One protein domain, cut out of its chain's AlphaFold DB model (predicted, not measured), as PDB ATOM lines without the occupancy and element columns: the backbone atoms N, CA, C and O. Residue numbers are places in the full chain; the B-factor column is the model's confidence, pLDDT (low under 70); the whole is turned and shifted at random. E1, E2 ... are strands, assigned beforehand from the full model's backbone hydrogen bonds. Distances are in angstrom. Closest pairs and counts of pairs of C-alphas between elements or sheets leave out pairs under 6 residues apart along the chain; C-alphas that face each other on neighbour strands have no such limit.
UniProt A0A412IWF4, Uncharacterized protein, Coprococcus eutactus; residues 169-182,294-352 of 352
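This is residues 169 to 182 and 294 to 352 of the 352 residues of an uncharacterized protein of Coprococcus eutactus (UniProt A0A412IWF4). The domain is a small sandwich of two strand sheets: a curled sheet of four strands, E1, E7, E6 and E5, faces a smaller sheet of three, E2, E3 and E4, and the strands of the two sheets cross at 75 degrees. The sheets are only partly face to face, their best planes 27 degrees apart; they come close where E3 begins beside E6, while E4 is apart from both E6 and E7. The printed part has 73 residues with no named helix and seven named strands, E1 to E7 in order along the chain, and its class is all strand. The sheet orders are E1 - E7 - E6 - E5 and E2 - E3 - E4, both antiparallel throughout. The whole is compact, with a radius of gyration of the C-alphas of 11.6 A and spans of 29 by 27 by 22 A.

The larger sheet has E7, residues 345 to 351, and E6, residues 335 to 341, as its inner strands; E1, residues 176 to 178, and E5, residues 329 to 332, are its edge strands. E7 and E6 form a hairpin, antiparallel at 150 degrees, with N 340 and O 347 within hydrogen-bond range at 2.8 A. E6 and E5 form another hairpin, antiparallel at 135 degrees, with N 337 and O 330 at 2.8 A. E1 is antiparallel to E7 at 167 degrees, with N 346 and O 177 at 2.8 A. From edge to edge the strands' lines turn by 60 degrees and the way across turns by 95 degrees; the sheet is strongly twisted and curled like part of a barrel. E5, E6 and E7 form a meander, each strand after the first the antiparallel neighbour of the one before. The smaller sheet is also a meander, of E2, residues 299 to 306, E3, residues 312 to 318, and E4, residues 321 to 325, with E3 as its inner strand. E2 and E3 form a hairpin, antiparallel at 159 degrees, with N 302 and O 315 at 2.9 A. E3 and E4 form a hairpin at 157 degrees, with N 316 and O 323 at 2.8 A. The two sheets form a sandwich, two sheets face to face, with 28 pairs of C-alphas within 10 A, and the parts that face each other are 9.7 A centre to centre. The closest C-alphas of E3 and E6 are those of Met 312 and Val 339, 5.4 A apart. The closest of E2 and E6 are those of Pro 303 and Ser 341, at 7.3 A. E4 and E5 meet only through their link. E3 and E5 are only just apart, at 8.2 A.

E1 begins at C-alpha 176, (69.676, 210.578, 99.976), and is 6.7 A long. E2, the longest strand by residues, begins at C-alpha 299, (77.799, 202.819, 90.737), and is 20.5 A long. E3 measures 17.6 A, E4 13.0 A, E5 10.2 A and E6 19.4 A. E7 measures 17.9 A and ends at C-alpha 351, (79.155, 204.809, 110.352).

The two C-alphas farthest apart are those of Gly 169 and Ile 308, at 32.2 A. Residues 183 to 293 are not printed, and C-alphas 182 and 294 are 11.6 A apart across this cut, which falls in the link from E1 to E2. The links printed whole are tight, among them E4 to E5, where the chain changes from one sheet to the other. The mean pLDDT of the printed part is 88.2, and Ser 352, the chain's last residue, is the one printed residue under 70.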
ATOM      1  N   GLY A 169      63.487 219.538  94.709       72.44
ATOM      2  CA  GLY A 169      63.291 218.989  96.058       72.44
ATOM      3  C   GLY A 169      63.395 217.463  96.163       72.44
ATOM      4  O   GLY A 169      63.508 216.953  97.269       72.44
ATOM      5  N   LEU A 170      63.362 216.750  95.035       78.12
ATOM      6  CA  LEU A 170      63.481 215.293  94.928       78.12
ATOM      7  C   LEU A 170      64.804 214.858  94.291       78.12
ATOM      8  O   LEU A 170      65.036 213.662  94.101       78.12
ATOM      9  N   GLN A 171      65.655 215.818  93.914       80.06
ATOM     10  CA  GLN A 171      66.940 215.523  93.305       80.06
ATOM     11  C   GLN A 171      67.790 214.723  94.277       80.06
ATOM     12  O   GLN A 171      67.936 215.042  95.457       80.06
ATOM     13  N   GLU A 172      68.349 213.650  93.743       82.31
ATOM     14  CA  GLU A 172      69.203 212.765  94.497       82.31
ATOM     15  C   GLU A 172      70.487 213.486  94.921       82.31
ATOM     16  O   GLU A 172      71.219 214.040  94.097       82.31
ATOM     17  N   THR A 173      70.787 213.425  96.214       85.31
ATOM     18  CA  THR A 173      72.074 213.854  96.759       85.31
ATOM     19  C   THR A 173      72.995 212.650  96.894       85.31
ATOM     20  O   THR A 173      72.624 211.506  96.617       85.31
ATOM     21  N   PHE A 174      74.230 212.874  97.344       83.94
ATOM     22  CA  PHE A 174      75.076 211.739  97.684       83.94
ATOM     23  C   PHE A 174      74.427 210.868  98.768       83.94
ATOM     24  O   PHE A 174      74.382 209.657  98.599       83.94
ATOM     25  N   GLU A 175      73.877 211.477  99.815       84.94
ATOM     26  CA  GLU A 175      73.378 210.771 100.996       84.94
ATOM     27  C   GLU A 175      71.962 210.237 100.812       84.94
ATOM     28  O   GLU A 175      71.653 209.190 101.358       84.94
ATOM     29  N   ARG A 176      71.109 210.892 100.018       88.00
ATOM     30  CA  ARG A 176      69.676 210.578  99.976       88.00
ATOM     31  C   ARG A 176      69.137 210.444  98.560       88.00
ATOM     32  O   ARG A 176      69.433 211.259  97.689       88.00
ATOM     33  N   LYS A 177      68.276 209.446  98.366       91.94
ATOM     34  CA  LYS A 177      67.338 209.351  97.244       91.94
ATOM     35  C   LYS A 177      65.921 209.188  97.764       91.94
ATOM     36  O   LYS A 177      65.690 208.492  98.745       91.94
ATOM     37  N   TYR A 178      64.987 209.812  97.071       89.19
ATOM     38  CA  TYR A 178      63.564 209.757  97.363       89.19
ATOM     39  C   TYR A 178      62.951 208.522  96.693       89.19
ATOM     40  O   TYR A 178      63.076 208.362  95.474       89.19
ATOM     41  N   LYS A 179      62.281 207.652  97.455       89.25
ATOM     42  CA  LYS A 179      61.609 206.452  96.929       89.25
ATOM     43  C   LYS A 179      60.512 206.786  95.940       89.25
ATOM     44  O   LYS A 179      60.320 206.043  94.988       89.25
ATOM     45  N   GLU A 180      59.850 207.928  96.085       87.94
ATOM     46  CA  GLU A 180      58.889 208.401  95.085       87.94
ATOM     47  C   GLU A 180      59.515 208.644  93.702       87.94
ATOM     48  O   GLU A 180      58.791 208.792  92.734       87.94
ATOM     49  N   THR A 181      60.845 208.649  93.568       87.38
ATOM     50  CA  THR A 181      61.537 208.717  92.267       87.38
ATOM     51  C   THR A 181      62.020 207.351  91.774       87.38
ATOM     52  O   THR A 181      62.560 207.255  90.677       87.38
ATOM     53  N   MET A 182      61.869 206.293  92.575       90.94
ATOM     54  CA  MET A 182      62.284 204.933  92.232       90.94
ATOM     55  C   MET A 182      61.173 204.178  91.521       90.94
ATOM     56  O   MET A 182      59.995 204.447  91.715       90.94
ATOM     57  N   ARG A 294      72.390 206.410  93.441       90.75
ATOM     58  CA  ARG A 294      73.706 206.726  92.898       90.75
ATOM     59  C   ARG A 294      74.734 206.930  94.005       90.75
ATOM     60  O   ARG A 294      74.573 207.771  94.893       90.75
ATOM     61  N   ILE A 295      75.847 206.210  93.886       86.81
ATOM     62  CA  ILE A 295      77.027 206.331  94.756       86.81
ATOM     63  C   ILE A 295      78.170 207.045  94.024       86.81
ATOM     64  O   ILE A 295      78.912 207.838  94.620       86.81
ATOM     65  N   SER A 296      78.303 206.798  92.717       82.31
ATOM     66  CA  SER A 296      79.294 207.430  91.834       82.31
ATOM     67  C   SER A 296      78.771 207.545  90.394       82.31
ATOM     68  O   SER A 296      77.601 207.294  90.137       82.31
ATOM     69  N   SER A 297      79.599 207.953  89.429       76.56
ATOM     70  CA  SER A 297      79.201 207.999  88.011       76.56
ATOM     71  C   SER A 297      78.922 206.637  87.383       76.56
ATOM     72  O   SER A 297      78.282 206.602  86.341       76.56
ATOM     73  N   LYS A 298      79.394 205.540  87.985       80.44
ATOM     74  CA  LYS A 298      79.240 204.182  87.440       80.44
ATOM     75  C   LYS A 298      78.706 203.174  88.457       80.44
ATOM     76  O   LYS A 298      78.800 201.976  88.211       80.44
ATOM     77  N   ARG A 299      78.242 203.656  89.617       88.06
ATOM     78  CA  ARG A 299      77.799 202.819  90.737       88.06
ATOM     79  C   ARG A 299      76.440 203.270  91.244       88.06
ATOM     80  O   ARG A 299      76.318 204.417  91.691       88.06
ATOM     81  N   GLU A 300      75.492 202.347  91.252       94.00
ATOM     82  CA  GLU A 300      74.156 202.498  91.831       94.00
ATOM     83  C   GLU A 300      73.874 201.355  92.804       94.00
ATOM     84  O   GLU A 300      74.383 200.252  92.621       94.00
ATOM     85  N   ILE A 301      73.071 201.619  93.833       95.56
ATOM     86  CA  ILE A 301      72.590 200.596  94.761       95.56
ATOM     87  C   ILE A 301      71.070 200.452  94.683       95.56
ATOM     88  O   ILE A 301      70.345 201.444  94.574       95.56
ATOM     89  N   TYR A 302      70.594 199.217  94.786       96.75
ATOM     90  CA  TYR A 302      69.177 198.865  94.779       96.75
ATOM     91  C   TYR A 302      68.861 198.089  96.062       96.75
ATOM     92  O   TYR A 302      69.282 196.935  96.180       96.75
ATOM     93  N   PRO A 303      68.197 198.714  97.052       94.81
ATOM     94  CA  PRO A 303      67.900 198.067  98.328       94.81
ATOM     95  C   PRO A 303      66.919 196.902  98.177       94.81
ATOM     96  O   PRO A 303      65.953 196.999  97.424       94.81
ATOM     97  N   ILE A 304      67.148 195.833  98.937       94.31
ATOM     98  CA  ILE A 304      66.376 194.587  98.901       94.31
ATOM     99  C   ILE A 304      65.539 194.467 100.182       94.31
ATOM    100  O   ILE A 304      64.338 194.735 100.167       94.31
ATOM    101  N   ARG A 305      66.177 194.127 101.310       90.50
ATOM    102  CA  ARG A 305      65.549 194.008 102.637       90.50
ATOM    103  C   ARG A 305      66.516 194.434 103.735       90.50
ATOM    104  O   ARG A 305      67.708 194.569 103.496       90.50
ATOM    105  N   LYS A 306      66.002 194.608 104.948       88.94
ATOM    106  CA  LYS A 306      66.817 194.898 106.129       88.94
ATOM    107  C   LYS A 306      67.463 193.616 106.665       88.94
ATOM    108  O   LYS A 306      66.771 192.618 106.850       88.94
ATOM    109  N   ASN A 307      68.761 193.664 106.937       83.94
ATOM    110  CA  ASN A 307      69.535 192.572 107.510       83.94
ATOM    111  C   ASN A 307      69.537 192.605 109.044       83.94
ATOM    112  O   ASN A 307      68.993 193.512 109.682       83.94
ATOM    113  N   ILE A 308      70.183 191.606 109.650       79.94
ATOM    114  CA  ILE A 308      70.238 191.440 111.111       79.94
ATOM    115  C   ILE A 308      70.965 192.581 111.838       79.94
ATOM    116  O   ILE A 308      70.714 192.806 113.018       79.94
ATOM    117  N   GLN A 309      71.850 193.309 111.152       76.44
ATOM    118  CA  GLN A 309      72.576 194.459 111.706       76.44
ATOM    119  C   GLN A 309      71.751 195.750 111.619       76.44
ATOM    120  O   GLN A 309      72.114 196.776 112.190       76.44
ATOM    121  N   GLY A 310      70.613 195.696 110.930       77.81
ATOM    122  CA  GLY A 310      69.717 196.820 110.739       77.81
ATOM    123  C   GLY A 310      70.050 197.700 109.534       77.81
ATOM    124  O   GLY A 310      69.393 198.730 109.364       77.81
ATOM    125  N   TYR A 311      70.999 197.289 108.693       90.62
ATOM    126  CA  TYR A 311      71.269 197.898 107.392       90.62
ATOM    127  C   TYR A 311      70.457 197.206 106.295       90.62
ATOM    128  O   TYR A 311      69.847 196.167 106.527       90.62
ATOM    129  N   MET A 312      70.418 197.780 105.099       93.00
ATOM    130  CA  MET A 312      69.781 197.154 103.941       93.00
ATOM    131  C   MET A 312      70.767 196.250 103.208       93.00
ATOM    132  O   MET A 312      71.820 196.728 102.800       93.00
ATOM    133  N   ASP A 313      70.389 195.005 102.941       94.50
ATOM    134  CA  ASP A 313      70.977 194.228 101.851       94.50
ATOM    135  C   ASP A 313      70.645 194.933 100.532       94.50
ATOM    136  O   ASP A 313      69.536 195.456 100.352       94.50
ATOM    137  N   TYR A 314      71.598 194.992  99.606       96.06
ATOM    138  CA  TYR A 314      71.410 195.710  98.348       96.06
ATOM    139  C   TYR A 314      72.159 195.062  97.186       96.06
ATOM    140  O   TYR A 314      73.171 194.384  97.358       96.06
ATOM    141  N   VAL A 315      71.681 195.328  95.972       97.19
ATOM    142  CA  VAL A 315      72.454 195.080  94.752       97.19
ATOM    143  C   VAL A 315      73.298 196.298  94.441       97.19
ATOM    144  O   VAL A 315      72.763 197.395  94.300       97.19
ATOM    145  N   LEU A 316      74.602 196.108  94.286       96.19
ATOM    146  CA  LEU A 316      75.505 197.065  93.673       96.19
ATOM    147  C   LEU A 316      75.537 196.829  92.161       96.19
ATOM    148  O   LEU A 316      76.032 195.802  91.707       96.19
ATOM    149  N   LEU A 317      75.059 197.798  91.388       94.94
ATOM    150  CA  LEU A 317      75.301 197.866  89.952       94.94
ATOM    151  C   LEU A 317      76.576 198.672  89.712       94.94
ATOM    152  O   LEU A 317      76.592 199.881  89.942       94.94
ATOM    153  N   GLU A 318      77.639 198.023  89.244       89.81
ATOM    154  CA  GLU A 318      78.917 198.653  88.919       89.81
ATOM    155  C   GLU A 318      79.369 198.272  87.507       89.81
ATOM    156  O   GLU A 318      79.508 197.098  87.176       89.81
ATOM    157  N   ASN A 319      79.599 199.274  86.652       82.75
ATOM    158  CA  ASN A 319      80.010 199.068  85.253       82.75
ATOM    159  C   ASN A 319      79.098 198.089  84.479       82.75
ATOM    160  O   ASN A 319      79.572 197.311  83.654       82.75
ATOM    161  N   GLY A 320      77.792 198.109  84.762       82.81
ATOM    162  CA  GLY A 320      76.812 197.215  84.138       82.81
ATOM    163  C   GLY A 320      76.723 195.819  84.760       82.81
ATOM    164  O   GLY A 320      75.837 195.066  84.375       82.81
ATOM    165  N   THR A 321      77.570 195.487  85.738       91.31
ATOM    166  CA  THR A 321      77.538 194.211  86.468       91.31
ATOM    167  C   THR A 321      76.842 194.386  87.814       91.31
ATOM    168  O   THR A 321      77.162 195.311  88.558       91.31
ATOM    169  N   ALA A 322      75.898 193.506  88.137       94.75
ATOM    170  CA  ALA A 322      75.206 193.482  89.418       94.75
ATOM    171  C   ALA A 322      75.835 192.470  90.382       94.75
ATOM    172  O   ALA A 322      76.023 191.305  90.037       94.75
ATOM    173  N   VAL A 323      76.112 192.912  91.607       94.94
ATOM    174  CA  VAL A 323      76.657 192.088  92.695       94.94
ATOM    175  C   VAL A 323      75.877 192.367  93.971       94.94
ATOM    176  O   VAL A 323      75.472 193.500  94.215       94.94
ATOM    177  N   ILE A 324      75.662 191.350  94.799       95.56
ATOM    178  CA  ILE A 324      74.931 191.497  96.060       95.56
ATOM    179  C   ILE A 324      75.894 191.839  97.189       95.56
ATOM    180  O   ILE A 324      76.965 191.248  97.304       95.56
ATOM    181  N   ASN A 325      75.487 192.778  98.037       94.56
ATOM    182  CA  ASN A 325      76.144 193.075  99.296       94.56
ATOM    183  C   ASN A 325      75.147 192.866 100.441       94.56
ATOM    184  O   ASN A 325      74.111 193.530 100.496       94.56
ATOM    185  N   THR A 326      75.483 191.945 101.346       93.00
ATOM    186  CA  THR A 326      74.671 191.607 102.525       93.00
ATOM    187  C   THR A 326      75.190 192.230 103.823       93.00
ATOM    188  O   THR A 326      74.622 192.038 104.894       93.00
ATOM    189  N   GLU A 327      76.306 192.962 103.763       91.75
ATOM    190  CA  GLU A 327      76.819 193.725 104.908       91.75
ATOM    191  C   GLU A 327      76.008 195.013 105.096       91.75
ATOM    192  O   GLU A 327      75.854 195.511 106.208       91.75
ATOM    193  N   GLY A 328      75.451 195.546 104.005       90.56
ATOM    194  CA  GLY A 328      74.661 196.772 104.011       90.56
ATOM    195  C   GLY A 328      75.500 198.033 104.213       90.56
ATOM    196  O   GLY A 328      74.971 199.080 104.583       90.56
ATOM    197  N   VAL A 329      76.804 197.950 103.942       92.94
ATOM    198  CA  VAL A 329      77.766 199.047 104.085       92.94
ATOM    199  C   VAL A 329      78.413 199.361 102.737       92.94
ATOM    200  O   VAL A 329      78.628 198.476 101.907       92.94
ATOM    201  N   ILE A 330      78.727 200.635 102.506       90.94
ATOM    202  CA  ILE A 330      79.560 201.096 101.392       90.94
ATOM    203  C   ILE A 330      80.740 201.922 101.906       90.94
ATOM    204  O   ILE A 330      80.619 202.667 102.877       90.94
ATOM    205  N   GLU A 331      81.866 201.871 101.197       88.06
ATOM    206  CA  GLU A 331      82.997 202.768 101.437       88.06
ATOM    207  C   GLU A 331      83.084 203.857 100.359       88.06
ATOM    208  O   GLU A 331      82.986 203.589  99.156       88.06
ATOM    209  N   LYS A 332      83.315 205.107 100.780       81.62
ATOM    210  CA  LYS A 332      83.635 206.217  99.881       81.62
ATOM    211  C   LYS A 332      84.668 207.153 100.494       81.62
ATOM    212  O   LYS A 332      84.433 207.752 101.538       81.62
ATOM    213  N   LYS A 333      85.785 207.350  99.782       82.19
ATOM    214  CA  LYS A 333      86.894 208.233 100.198       82.19
ATOM    215  C   LYS A 333      87.385 207.932 101.631       82.19
ATOM    216  O   LYS A 333      87.624 208.864 102.394       82.19
ATOM    217  N   GLY A 334      87.494 206.652 101.999       84.06
ATOM    218  CA  GLY A 334      87.965 206.224 103.322       84.06
ATOM    219  C   GLY A 334      86.946 206.362 104.458       84.06
ATOM    220  O   GLY A 334      87.325 206.253 105.619       84.06
ATOM    221  N   LYS A 335      85.671 206.641 104.155       88.94
ATOM    222  CA  LYS A 335      84.571 206.641 105.130       88.94
ATOM    223  C   LYS A 335      83.561 205.559 104.791       88.94
ATOM    224  O   LYS A 335      83.196 205.407 103.622       88.94
ATOM    225  N   LEU A 336      83.091 204.861 105.818       92.81
ATOM    226  CA  LEU A 336      82.034 203.867 105.708       92.81
ATOM    227  C   LEU A 336      80.664 204.525 105.906       92.81
ATOM    228  O   LEU A 336      80.501 205.432 106.723       92.81
ATOM    229  N   TYR A 337      79.679 204.063 105.146       91.19
ATOM    230  CA  TYR A 337      78.288 204.483 105.250       91.19
ATOM    231  C   TYR A 337      77.398 203.245 105.291       91.19
ATOM    232  O   TYR A 337      77.518 202.378 104.427       91.19
ATOM    233  N   GLY A 338      76.490 203.182 106.259       91.56
ATOM    234  CA  GLY A 338      75.416 202.196 106.281       91.56
ATOM    235  C   GLY A 338      74.305 202.598 105.313       91.56
ATOM    236  O   GLY A 338      73.971 203.781 105.203       91.56
ATOM    237  N   VAL A 339      73.741 201.619 104.611       93.62
ATOM    238  CA  VAL A 339      72.600 201.800 103.713       93.62
ATOM    239  C   VAL A 339      71.314 201.593 104.501       93.62
ATOM    240  O   VAL A 339      71.087 200.530 105.076       93.62
ATOM    241  N   PHE A 340      70.447 202.596 104.490       91.56
ATOM    242  CA  PHE A 340      69.147 202.575 105.148       91.56
ATOM    243  C   PHE A 340      68.037 202.830 104.140       91.56
ATOM    244  O   PHE A 340      68.226 203.513 103.134       91.56
ATOM    245  N   SER A 341      66.858 202.279 104.407       90.38
ATOM    246  CA  SER A 341      65.677 202.570 103.613       90.38
ATOM    247  C   SER A 341      64.423 202.525 104.474       90.38
ATOM    248  O   SER A 341      64.215 201.570 105.218       90.38
ATOM    249  N   ASP A 342      63.595 203.555 104.348       85.44
ATOM    250  CA  ASP A 342      62.257 203.641 104.935       85.44
ATOM    251  C   ASP A 342      61.216 203.809 103.815       85.44
ATOM    252  O   ASP A 342      61.536 203.608 102.645       85.44
ATOM    253  N   ASP A 343      59.970 204.146 104.133       84.88
ATOM    254  CA  ASP A 343      58.909 204.294 103.125       84.88
ATOM    255  C   ASP A 343      59.147 205.453 102.141       84.88
ATOM    256  O   ASP A 343      58.628 205.438 101.024       84.88
ATOM    257  N   ASN A 344      59.975 206.432 102.509       86.31
ATOM    258  CA  ASN A 344      60.154 207.674 101.764       86.31
ATOM    259  C   ASN A 344      61.525 207.775 101.090       86.31
ATOM    260  O   ASN A 344      61.649 208.420 100.045       86.31
ATOM    261  N   TYR A 345      62.556 207.151 101.656       89.88
ATOM    262  CA  TYR A 345      63.945 207.403 101.303       89.88
ATOM    263  C   TYR A 345      64.800 206.133 101.232       89.88
ATOM    264  O   TYR A 345      64.525 205.082 101.820       89.88
ATOM    265  N   VAL A 346      65.896 206.273 100.493       93.19
ATOM    266  CA  VAL A 346      67.103 205.457 100.606       93.19
ATOM    267  C   VAL A 346      68.218 206.394 101.044       93.19
ATOM    268  O   VAL A 346      68.493 207.384 100.358       93.19
ATOM    269  N   GLU A 347      68.845 206.094 102.174       92.19
ATOM    270  CA  GLU A 347      69.826 206.959 102.820       92.19
ATOM    271  C   GLU A 347      71.160 206.257 103.060       92.19
ATOM    272  O   GLU A 347      71.224 205.059 103.325       92.19
ATOM    273  N   LEU A 348      72.232 207.036 102.979       89.19
ATOM    274  CA  LEU A 348      73.589 206.645 103.320       89.19
ATOM    275  C   LEU A 348      73.988 207.425 104.559       89.19
ATOM    276  O   LEU A 348      74.198 208.638 104.496       89.19
ATOM    277  N   ILE A 349      74.105 206.726 105.679       88.81
ATOM    278  CA  ILE A 349      74.423 207.345 106.963       88.81
ATOM    279  C   ILE A 349      75.862 206.969 107.319       88.81
ATOM    280  O   ILE A 349      76.166 205.774 107.337       88.81
ATOM    281  N   PRO A 350      76.764 207.938 107.578       87.00
ATOM    282  CA  PRO A 350      78.123 207.638 108.008       87.00
ATOM    283  C   PRO A 350      78.114 206.730 109.237       87.00
ATOM    284  O   PRO A 350      77.421 207.022 110.212       87.00
ATOM    285  N   ILE A 351      78.906 205.664 109.194       86.38
ATOM    286  CA  ILE A 351      79.155 204.809 110.352       86.38
ATOM    287  C   ILE A 351      80.576 205.082 110.841       86.38
ATOM    288  O   ILE A 351      81.512 205.176 110.045       86.38
ATOM    289  N   SER A 352      80.676 205.351 112.141       62.53
ATOM    290  CA  SER A 352      81.898 205.773 112.832       62.53
ATOM    291  C   SER A 352      82.943 204.678 112.908       62.53
ATOM    292  O   SER A 352      82.530 203.553 113.277       62.53
TER     293      SER A 352